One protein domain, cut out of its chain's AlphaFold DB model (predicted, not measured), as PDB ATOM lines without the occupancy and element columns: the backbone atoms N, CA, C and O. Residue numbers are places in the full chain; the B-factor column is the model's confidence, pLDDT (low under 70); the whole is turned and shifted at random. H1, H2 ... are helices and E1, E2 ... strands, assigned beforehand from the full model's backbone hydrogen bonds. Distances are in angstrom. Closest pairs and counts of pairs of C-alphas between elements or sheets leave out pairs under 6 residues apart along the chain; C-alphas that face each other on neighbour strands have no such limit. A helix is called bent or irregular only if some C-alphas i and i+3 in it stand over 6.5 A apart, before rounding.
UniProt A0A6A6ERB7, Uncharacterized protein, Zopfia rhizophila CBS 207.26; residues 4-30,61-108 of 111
ATOM      1  N   GLU A   4      -8.878  19.618   6.331       59.78
ATOM      2  CA  GLU A   4      -7.939  19.253   5.256       59.78
ATOM      3  C   GLU A   4      -7.479  20.473   4.444       59.78
ATOM      4  O   GLU A   4      -6.296  20.620   4.154       59.78
ATOM      5  N   GLY A   5      -8.391  21.414   4.174       59.84
ATOM      6  CA  GLY A   5      -8.081  22.663   3.480       59.84
ATOM      7  C   GLY A   5      -7.320  23.681   4.332       59.84
ATOM      8  O   GLY A   5      -6.902  24.706   3.801       59.84
ATOM      9  N   VAL A   6      -7.143  23.421   5.632       68.75
ATOM     10  CA  VAL A   6      -6.445  24.310   6.572       68.75
ATOM     11  C   VAL A   6      -5.066  23.751   6.915       68.75
ATOM     12  O   VAL A   6      -4.076  24.463   6.767       68.75
ATOM     13  N   SER A   7      -4.978  22.477   7.301       63.34
ATOM     14  CA  SER A   7      -3.729  21.862   7.769       63.34
ATOM     15  C   SER A   7      -2.821  21.397   6.629       63.34
ATOM     16  O   SER A   7      -1.605  21.520   6.737       63.34
ATOM     17  N   ALA A   8      -3.373  20.926   5.503       66.19
ATOM     18  CA  ALA A   8      -2.559  20.458   4.377       66.19
ATOM     19  C   ALA A   8      -1.743  21.569   3.671       66.19
ATOM     20  O   ALA A   8      -0.583  21.320   3.330       66.19
ATOM     21  N   PRO A   9      -2.273  22.791   3.437       71.44
ATOM     22  CA  PRO A   9      -1.474  23.881   2.876       71.44
ATOM     23  C   PRO A   9      -0.660  24.651   3.930       71.44
ATOM     24  O   PRO A   9       0.113  25.538   3.561       71.44
ATOM     25  N   ALA A  10      -0.820  24.357   5.227       68.50
ATOM     26  CA  ALA A  10      -0.099  25.062   6.280       68.50
ATOM     27  C   ALA A  10       1.411  24.801   6.183       68.50
ATOM     28  O   ALA A  10       1.882  23.666   6.116       68.50
ATOM     29  N   HIS A  11       2.204  25.876   6.202       69.06
ATOM     30  CA  HIS A  11       3.661  25.758   6.134       69.06
ATOM     31  C   HIS A  11       4.274  25.275   7.463       69.06
ATOM     32  O   HIS A  11       5.343  24.656   7.464       69.06
ATOM     33  N   ARG A  12       3.617  25.587   8.591       77.31
ATOM     34  CA  ARG A  12       3.954  25.130   9.946       77.31
ATOM     35  C   ARG A  12       2.678  25.017  10.779       77.31
ATOM     36  O   ARG A  12       1.881  25.954  10.775       77.31
ATOM     37  N   THR A  13       2.551  23.930  11.527       82.88
ATOM     38  CA  THR A  13       1.462  23.697  12.484       82.88
ATOM     39  C   THR A  13       2.009  23.799  13.904       82.88
ATOM     40  O   THR A  13       3.114  23.336  14.179       82.88
ATOM     41  N   ILE A  14       1.267  24.439  14.806       84.25
ATOM     42  CA  ILE A  14       1.610  24.517  16.230       84.25
ATOM     43  C   ILE A  14       0.584  23.685  16.993       84.25
ATOM     44  O   ILE A  14      -0.612  23.931  16.872       84.25
ATOM     45  N   ALA A  15       1.062  22.722  17.775       85.38
ATOM     46  CA  ALA A  15       0.239  21.830  18.575       85.38
ATOM     47  C   ALA A  15       0.429  22.133  20.066       85.38
ATOM     48  O   ALA A  15       1.504  21.911  20.634       85.38
ATOM     49  N   ALA A  16      -0.645  22.605  20.703       86.56
ATOM     50  CA  ALA A  16      -0.769  22.761  22.150       86.56
ATOM     51  C   ALA A  16      -1.006  21.389  22.803       86.56
ATOM     52  O   ALA A  16      -2.071  21.102  23.331       86.56
ATOM     53  N   THR A  17      -0.011  20.514  22.708       83.94
ATOM     54  CA  THR A  17      -0.126  19.072  22.972       83.94
ATOM     55  C   THR A  17      -0.692  18.698  24.359       83.94
ATOM     56  O   THR A  17      -1.503  17.773  24.409       83.94
ATOM     57  N   PRO A  18      -0.363  19.398  25.467       80.81
ATOM     58  CA  PRO A  18      -0.905  19.096  26.789       80.81
ATOM     59  C   PRO A  18      -2.259  19.773  27.052       80.81
ATOM     60  O   PRO A  18      -2.871  19.502  28.084       80.81
ATOM     61  N   ALA A  19      -2.733  20.661  26.168       83.31
ATOM     62  CA  ALA A  19      -4.024  21.313  26.349       83.31
ATOM     63  C   ALA A  19      -5.152  20.287  26.204       83.31
ATOM     64  O   ALA A  19      -5.220  19.532  25.232       83.31
ATOM     65  N   VAL A  20      -6.044  20.267  27.190       79.50
ATOM     66  CA  VAL A  20      -7.200  19.362  27.207       79.50
ATOM     67  C   VAL A  20      -8.306  19.869  26.272       79.50
ATOM     68  O   VAL A  20      -9.016  19.066  25.671       79.50
ATOM     69  N   ASP A  21      -8.431  21.190  26.124       80.25
ATOM     70  CA  ASP A  21      -9.416  21.871  25.281       80.25
ATOM     71  C   ASP A  21      -8.918  23.270  24.847       80.25
ATOM     72  O   ASP A  21      -7.756  23.620  25.060       80.25
ATOM     73  N   SER A  22      -9.787  24.060  24.204       80.75
ATOM     74  CA  SER A  22      -9.465  25.409  23.714       80.75
ATOM     75  C   SER A  22      -9.289  26.462  24.807       80.75
ATOM     76  O   SER A  22      -8.737  27.525  24.526       80.75
ATOM     77  N   GLU A  23      -9.754  26.188  26.025       83.25
ATOM     78  CA  GLU A  23      -9.698  27.113  27.160       83.25
ATOM     79  C   GLU A  23      -8.489  26.822  28.066       83.25
ATOM     80  O   GLU A  23      -8.076  27.663  28.869       83.25
ATOM     81  N   ALA A  24      -7.892  25.636  27.933       81.19
ATOM     82  CA  ALA A  24      -6.719  25.213  28.677       81.19
ATOM     83  C   ALA A  24      -5.413  25.839  28.146       81.19
ATOM     84  O   ALA A  24      -5.127  25.868  26.949       81.19
ATOM     85  N   GLY A  25      -4.558  26.293  29.067       79.94
ATOM     86  CA  GLY A  25      -3.205  26.759  28.747       79.94
ATOM     87  C   GLY A  25      -2.205  25.610  28.564       79.94
ATOM     88  O   GLY A  25      -2.342  24.556  29.178       79.94
ATOM     89  N   PHE A  26      -1.154  25.837  27.767       80.81
ATOM     90  CA  PHE A  26      -0.122  24.830  27.447       80.81
ATOM     91  C   PHE A  26       1.327  25.323  27.629       80.81
ATOM     92  O   PHE A  26       2.272  24.611  27.309       80.81
ATOM     93  N   LEU A  27       1.518  26.560  28.104       81.31
ATOM     94  CA  LEU A  27       2.842  27.198  28.202       81.31
ATOM     95  C   LEU A  27       3.536  26.988  29.553       81.31
ATOM     96  O   LEU A  27       4.717  27.307  29.684       81.31
ATOM     97  N   LYS A  28       2.817  26.489  30.563       77.50
ATOM     98  CA  LYS A  28       3.409  26.201  31.868       77.50
ATOM     99  C   LYS A  28       4.279  24.952  31.741       77.50
ATOM    100  O   LYS A  28       3.757  23.884  31.444       77.50
ATOM    101  N   ARG A  29       5.581  25.105  31.986       72.19
ATOM    102  CA  ARG A  29       6.522  23.988  32.096       72.19
ATOM    103  C   ARG A  29       6.809  23.717  33.560       72.19
ATOM    104  O   ARG A  29       7.195  24.638  34.276       72.19
ATOM    105  N   ASN A  30       6.629  22.470  33.970       73.12
ATOM    106  CA  ASN A  30       7.012  21.982  35.296       73.12
ATOM    107  C   ASN A  30       8.360  21.257  35.184       73.12
ATOM    108  O   ASN A  30       8.464  20.070  35.489       73.12
ATOM    109  N   ILE A  61      13.377  14.156  29.322       75.44
ATOM    110  CA  ILE A  61      12.740  15.123  28.426       75.44
ATOM    111  C   ILE A  61      12.667  14.634  26.981       75.44
ATOM    112  O   ILE A  61      11.882  15.195  26.233       75.44
ATOM    113  N   ASP A  62      13.403  13.589  26.596       76.12
ATOM    114  CA  ASP A  62      13.466  13.075  25.221       76.12
ATOM    115  C   ASP A  62      12.375  12.024  24.920       76.12
ATOM    116  O   ASP A  62      12.341  11.439  23.834       76.12
ATOM    117  N   ASP A  63      11.462  11.778  25.864       83.81
ATOM    118  CA  ASP A  63      10.382  10.797  25.727       83.81
ATOM    119  C   ASP A  63       9.198  11.339  24.905       83.81
ATOM    120  O   ASP A  63       8.154  11.727  25.434       83.81
ATOM    121  N   PHE A  64       9.366  11.370  23.580       83.12
ATOM    122  CA  PHE A  64       8.336  11.835  22.647       83.12
ATOM    123  C   PHE A  64       7.028  11.033  22.728       83.12
ATOM    124  O   PHE A  64       5.949  11.606  22.571       83.12
ATOM    125  N   ASP A  65       7.098   9.724  22.976       84.69
ATOM    126  CA  ASP A  65       5.904   8.877  23.077       84.69
ATOM    127  C   ASP A  65       5.049   9.299  24.280       84.69
ATOM    128  O   ASP A  65       3.851   9.560  24.143       84.69
ATOM    129  N   ASP A  66       5.669   9.469  25.451       84.50
ATOM    130  CA  ASP A  66       4.969   9.940  26.648       84.50
ATOM    131  C   ASP A  66       4.496  11.395  26.525       84.50
ATOM    132  O   ASP A  66       3.336  11.698  26.813       84.50
ATOM    133  N   GLN A  67       5.362  12.290  26.040       82.00
ATOM    134  CA  GLN A  67       5.085  13.730  26.010       82.00
ATOM    135  C   GLN A  67       4.153  14.160  24.871       82.00
ATOM    136  O   GLN A  67       3.496  15.201  24.960       82.00
ATOM    137  N   VAL A  68       4.121  13.406  23.771       84.88
ATOM    138  CA  VAL A  68       3.380  13.772  22.564       84.88
ATOM    139  C   VAL A  68       2.393  12.689  22.170       84.88
ATOM    140  O   VAL A  68       1.195  12.964  22.150       84.88
ATOM    141  N   GLU A  69       2.820  11.467  21.869       85.06
ATOM    142  CA  GLU A  69       1.912  10.463  21.284       85.06
ATOM    143  C   GLU A  69       0.774  10.056  22.226       85.06
ATOM    144  O   GLU A  69      -0.380   9.941  21.805       85.06
ATOM    145  N   LYS A  70       1.066   9.925  23.523       85.50
ATOM    146  CA  LYS A  70       0.087   9.582  24.564       85.50
ATOM    147  C   LYS A  70      -0.708  10.776  25.085       85.50
ATOM    148  O   LYS A  70      -1.633  10.569  25.887       85.50
ATOM    149  N   ALA A  71      -0.402  11.991  24.634       84.50
ATOM    150  CA  ALA A  71      -1.087  13.192  25.083       84.50
ATOM    151  C   ALA A  71      -2.587  13.148  24.726       84.50
ATOM    152  O   ALA A  71      -2.956  12.633  23.663       84.50
ATOM    153  N   PRO A  72      -3.476  13.697  25.578       82.44
ATOM    154  CA  PRO A  72      -4.923  13.647  25.360       82.44
ATOM    155  C   PRO A  72      -5.344  14.171  23.986       82.44
ATOM    156  O   PRO A  72      -6.182  13.558  23.327       82.44
ATOM    157  N   LEU A  73      -4.707  15.254  23.529       81.50
ATOM    158  CA  LEU A  73      -4.994  15.875  22.241       81.50
ATOM    159  C   LEU A  73      -4.720  14.912  21.073       81.50
ATOM    160  O   LEU A  73      -5.557  14.761  20.189       81.50
ATOM    161  N   ASN A  74      -3.605  14.179  21.102       81.75
ATOM    162  CA  ASN A  74      -3.218  13.259  20.025       81.75
ATOM    163  C   ASN A  74      -4.040  11.961  19.977       81.75
ATOM    164  O   ASN A  74      -3.987  11.246  18.976       81.75
ATOM    165  N   LYS A  75      -4.859  11.673  20.998       80.25
ATOM    166  CA  LYS A  75      -5.820  10.552  20.981       80.25
ATOM    167  C   LYS A  75      -7.093  10.866  20.196       80.25
ATOM    168  O   LYS A  75      -7.887   9.966  19.923       80.25
ATOM    169  N   LEU A  76      -7.318  12.130  19.842       81.50
ATOM    170  CA  LEU A  76      -8.492  12.541  19.085       81.50
ATOM    171  C   LEU A  76      -8.276  12.264  17.594       81.50
ATOM    172  O   LEU A  76      -7.327  12.750  16.981       81.50
ATOM    173  N   ALA A  77      -9.198  11.515  16.982       80.06
ATOM    174  CA  ALA A  77      -9.081  11.083  15.585       80.06
ATOM    175  C   ALA A  77      -8.898  12.246  14.590       80.06
ATOM    176  O   ALA A  77      -8.197  12.106  13.590       80.06
ATOM    177  N   TRP A  78      -9.500  13.405  14.865       76.50
ATOM    178  CA  TRP A  78      -9.353  14.593  14.023       76.50
ATOM    179  C   TRP A  78      -7.978  15.265  14.180       76.50
ATOM    180  O   TRP A  78      -7.444  15.765  13.197       76.50
ATOM    181  N   VAL A  79      -7.351  15.195  15.360       78.69
ATOM    182  CA  VAL A  79      -5.979  15.693  15.576       78.69
ATOM    183  C   VAL A  79      -4.976  14.831  14.818       78.69
ATOM    184  O   VAL A  79      -4.062  15.359  14.188       78.69
ATOM    185  N   MET A  80      -5.182  13.510  14.783       76.31
ATOM    186  CA  MET A  80      -4.371  12.629  13.936       76.31
ATOM    187  C   MET A  80      -4.480  13.004  12.454       76.31
ATOM    188  O   MET A  80      -3.466  13.037  11.760       76.31
ATOM    189  N   GLN A  81      -5.682  13.341  11.967       76.31
ATOM    190  CA  GLN A  81      -5.858  13.820  10.590       76.31
ATOM    191  C   GLN A  81      -5.089  15.123  10.336       76.31
ATOM    192  O   GLN A  81      -4.438  15.254   9.302       76.31
ATOM    193  N   GLU A  82      -5.103  16.071  11.271       77.81
ATOM    194  CA  GLU A  82      -4.350  17.323  11.137       77.81
ATOM    195  C   GLU A  82      -2.833  17.116  11.179       77.81
ATOM    196  O   GLU A  82      -2.111  17.735  10.392       77.81
ATOM    197  N   ARG A  83      -2.348  16.225  12.051       76.75
ATOM    198  CA  ARG A  83      -0.925  15.883  12.194       76.75
ATOM    199  C   ARG A  83      -0.380  15.200  10.941       76.75
ATOM    200  O   ARG A  83       0.664  15.609  10.455       76.75
ATOM    201  N   VAL A  84      -1.116  14.241  10.368       77.25
ATOM    202  CA  VAL A  84      -0.729  13.541   9.124       77.25
ATOM    203  C   VAL A  84      -0.690  14.484   7.919       77.25
ATOM    204  O   VAL A  84       0.146  14.327   7.031       77.25
ATOM    205  N   LEU A  85      -1.590  15.468   7.867       77.81
ATOM    206  CA  LEU A  85      -1.633  16.439   6.770       77.81
ATOM    207  C   LEU A  85      -0.591  17.555   6.918       77.81
ATOM    208  O   LEU A  85      -0.183  18.156   5.922       77.81
ATOM    209  N   SER A  86      -0.149  17.830   8.145       78.38
ATOM    210  CA  SER A  86       0.857  18.847   8.430       78.38
ATOM    211  C   SER A  86       2.249  18.335   8.076       78.38
ATOM    212  O   SER A  86       2.740  17.363   8.636       78.38
ATOM    213  N   ARG A  87       2.951  19.035   7.183       75.62
ATOM    214  CA  ARG A  87       4.334  18.665   6.815       75.62
ATOM    215  C   ARG A  87       5.333  18.832   7.964       75.62
ATOM    216  O   ARG A  87       6.409  18.236   7.931       75.62
ATOM    217  N   ARG A  88       5.018  19.737   8.896       82.31
ATOM    218  CA  ARG A  88       5.901  20.243   9.951       82.31
ATOM    219  C   ARG A  88       5.076  20.704  11.152       82.31
ATOM    220  O   ARG A  88       4.335  21.683  11.020       82.31
ATOM    221  N   THR A  89       5.263  20.072  12.305       85.31
ATOM    222  CA  THR A  89       4.498  20.348  13.528       85.31
ATOM    223  C   THR A  89       5.430  20.690  14.687       85.31
ATOM    224  O   THR A  89       6.382  19.972  14.972       85.31
ATOM    225  N   ILE A  90       5.157  21.804  15.368       86.62
ATOM    226  CA  ILE A  90       5.802  22.165  16.635       86.62
ATOM    227  C   ILE A  90       4.883  21.732  17.764       86.62
ATOM    228  O   ILE A  90       3.840  22.350  17.971       86.62
ATOM    229  N   HIS A  91       5.278  20.716  18.515       86.75
ATOM    230  CA  HIS A  91       4.581  20.318  19.726       86.75
ATOM    231  C   HIS A  91       5.138  21.107  20.897       86.75
ATOM    232  O   HIS A  91       6.304  20.964  21.261       86.75
ATOM    233  N   PHE A  92       4.299  21.933  21.503       87.38
ATOM    234  CA  PHE A  92       4.558  22.423  22.845       87.38
ATOM    235  C   PHE A  92       4.038  21.353  23.796       87.38
ATOM    236  O   PHE A  92       2.823  21.225  23.910       87.38
ATOM    237  N   SER A  93       4.930  20.556  24.387       84.38
ATOM    238  CA  SER A  93       4.610  19.644  25.493       84.38
ATOM    239  C   SER A  93       4.743  20.382  26.832       84.38
ATOM    240  O   SER A  93       5.274  21.494  26.912       84.38
ATOM    241  N   ASP A  94       4.224  19.755  27.876       79.00
ATOM    242  CA  ASP A  94       4.431  20.078  29.288       79.00
ATOM    243  C   ASP A  94       5.910  20.133  29.717       79.00
ATOM    244  O   ASP A  94       6.248  20.912  30.612       79.00
ATOM    245  N   LYS A  95       6.793  19.358  29.074       78.44
ATOM    246  CA  LYS A  95       8.210  19.244  29.454       78.44
ATOM    247  C   LYS A  95       9.158  19.925  28.477       78.44
ATOM    248  O   LYS A  95      10.025  20.684  28.903       78.44
ATOM    249  N   GLN A  96       8.973  19.733  27.167       80.81
ATOM    250  CA  GLN A  96       9.788  20.423  26.162       80.81
ATOM    251  C   GLN A  96       9.053  20.714  24.851       80.81
ATOM    252  O   GLN A  96       7.875  20.404  24.672       80.81
ATOM    253  N   MET A  97       9.766  21.347  23.916       85.81
ATOM    254  CA  MET A  97       9.279  21.567  22.559       85.81
ATOM    255  C   MET A  97       9.856  20.534  21.599       85.81
ATOM    256  O   MET A  97      11.072  20.430  21.443       85.81
ATOM    257  N   TYR A  98       8.968  19.853  20.883       84.19
ATOM    258  CA  TYR A  98       9.338  18.907  19.841       84.19
ATOM    259  C   TYR A  98       9.036  19.484  18.468       84.19
ATOM    260  O   TYR A  98       8.000  20.115  18.248       84.19
ATOM    261  N   TRP A  99       9.941  19.250  17.530       83.25
ATOM    262  CA  TRP A  99       9.745  19.552  16.124       83.25
ATOM    263  C   TRP A  99       9.579  18.245  15.358       83.25
ATOM    264  O   TRP A  99      10.535  17.499  15.179       83.25
ATOM    265  N   GLU A 100       8.378  17.977  14.874       81.06
ATOM    266  CA  GLU A 100       8.109  16.854  13.987       81.06
ATOM    267  C   GLU A 100       8.119  17.330  12.530       81.06
ATOM    268  O   GLU A 100       7.476  18.317  12.163       81.06
ATOM    269  N   CYS A 101       8.859  16.627  11.683       80.50
ATOM    270  CA  CYS A 101       8.838  16.756  10.233       80.50
ATOM    271  C   CYS A 101       8.461  15.395   9.640       80.50
ATOM    272  O   CYS A 101       8.717  14.367  10.259       80.50
ATOM    273  N   GLY A 102       7.945  15.355   8.409       65.44
ATOM    274  CA  GLY A 102       7.649  14.089   7.712       65.44
ATOM    275  C   GLY A 102       8.839  13.119   7.549       65.44
ATOM    276  O   GLY A 102       8.641  12.001   7.091       65.44
ATOM    277  N   GLU A 103      10.055  13.535   7.920       63.47
ATOM    278  CA  GLU A 103      11.287  12.731   7.916       63.47
ATOM    279  C   GLU A 103      11.772  12.331   9.331       63.47
ATOM    280  O   GLU A 103      12.753  11.600   9.444       63.47
ATOM    281  N   GLY A 104      11.116  12.783  10.412       65.81
ATOM    282  CA  GLY A 104      11.473  12.440  11.797       65.81
ATOM    283  C   GLY A 104      11.170  13.531  12.836       65.81
ATOM    284  O   GLY A 104      10.691  14.617  12.508       65.81
ATOM    285  N   VAL A 105      11.482  13.245  14.104       70.75
ATOM    286  CA  VAL A 105      11.316  14.164  15.245       70.75
ATOM    287  C   VAL A 105      12.679  14.705  15.678       70.75
ATOM    288  O   VAL A 105      13.626  13.947  15.869       70.75
ATOM    289  N   VAL A 106      12.779  16.022  15.841       73.81
ATOM    290  CA  VAL A 106      13.958  16.727  16.348       73.81
ATOM    291  C   VAL A 106      13.589  17.441  17.641       73.81
ATOM    292  O   VAL A 106      12.584  18.152  17.717       73.81
ATOM    293  N   LEU A 107      14.434  17.280  18.651       65.06
ATOM    294  CA  LEU A 107      14.315  17.971  19.929       65.06
ATOM    295  C   LEU A 107      14.989  19.327  19.809       65.06
ATOM    296  O   LEU A 107      16.107  19.424  19.299       65.06
ATOM    297  N   ARG A 108      14.311  20.387  20.245       55.81
ATOM    298  CA  ARG A 108      14.908  21.721  20.247       55.81
ATOM    299  C   ARG A 108      15.055  22.201  21.678       55.81
ATOM    300  O   ARG A 108      14.149  22.839  22.209       55.81
TER     301      ARG A 108
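AT A GLANCE: This is residues 4 to 30 and 61 to 108 of the 111 residues of an uncharacterized protein of Zopfia rhizophila CBS 207.26 (UniProt A0A6A6ERB7). The picture is a small twisted sheet of four strands, with helix H3 over one face on the side of E1 and E2, helix H2 grazing the sheet by E2 and E3, and the short H1 packed on H3. Beyond E1, residues 17 to 30 make a long stretch with no named element. There are 75 residues printed, with H1, E1, H2, H3, E2, E3 and E4 along the chain; the sheet's order is E1, E2, E3, E4, mixed. The class is mixed, helices and strands, with under half of the residues, 37, in named elements. The whole is compact, with a radius of gyration of the C-alphas of 11.7 A and spans of 35 by 28 by 18 A.

HOW THE PARTS SIT: Start at H1, residues 4 to 7, which touches H3, residues 77 to 85; their closest C-alphas are those of Ser 7 and Glu 82, 5.7 A apart. H1 is not on the sheet. Next look at edge strand E1, residues 13 to 16, parallel to E2, residues 88 to 92, at 20 degrees, with N 15 and O 90 at 2.8 A, within hydrogen-bond range. H2, residues 64 to 69, is on the sheet but only grazes it, with its residues 64 to 68; its closest C-alpha to E2 is Val 68, 7.2 A from that of His 91. H3 is apart from H2, and is on the sheet at a height over the sheet of 10.8 A. It lies over E1 and, only just, over E2, on which 3 of its 9 C-alphas fall, and on the local plane it runs along the strands, at 16 degrees to E1. E2 and E3, residues 97 to 101, are an antiparallel hairpin at 165 degrees, with N 91 and O 98 at 2.8 A. E3 and edge strand E4, residues 104 to 107, are another at 158 degrees, with N 101 and O 104 at 2.8 A; E2, E3 and E4 form a meander, each strand the antiparallel neighbour of the one before. Every O i to N i+4 pair is within hydrogen-bond range in H2 and H3; H1 is too short for such a pair, and its 1 pair of O i and N i+3 is not within range.

IN THESE COORDINATES: Find C-alpha 4 at (-7.939, 19.253, 5.256); from there H1 runs 5.6 A. E1 is 10.0 A long from C-alpha 13 at (1.462, 23.697, 12.484). H2, 6.7 A, is neither bent nor irregular, but only just: C-alphas 66 and 69 are 6.2 A apart. H3 is 12.7 A long, E2 13.1 A, E3 13.2 A and E4 10.2 A, ending at C-alpha 107 at (14.315, 17.971, 19.929).

THE WHOLE: The two farthest C-alphas, of Gly 5 and Asn 30, are 35.2 A apart. Residues 31 to 60 are not printed; C-alphas 30 and 61 stand 11.3 A apart across this cut, which lies in the link from E1 to H2. Of the links that are printed whole, H2 to H3 is short, the others are tight. Mean pLDDT of the printed part is 78.1; it is under 70 at residues 4 to 8, 10 to 11, 102 to 104 and 107 to 108.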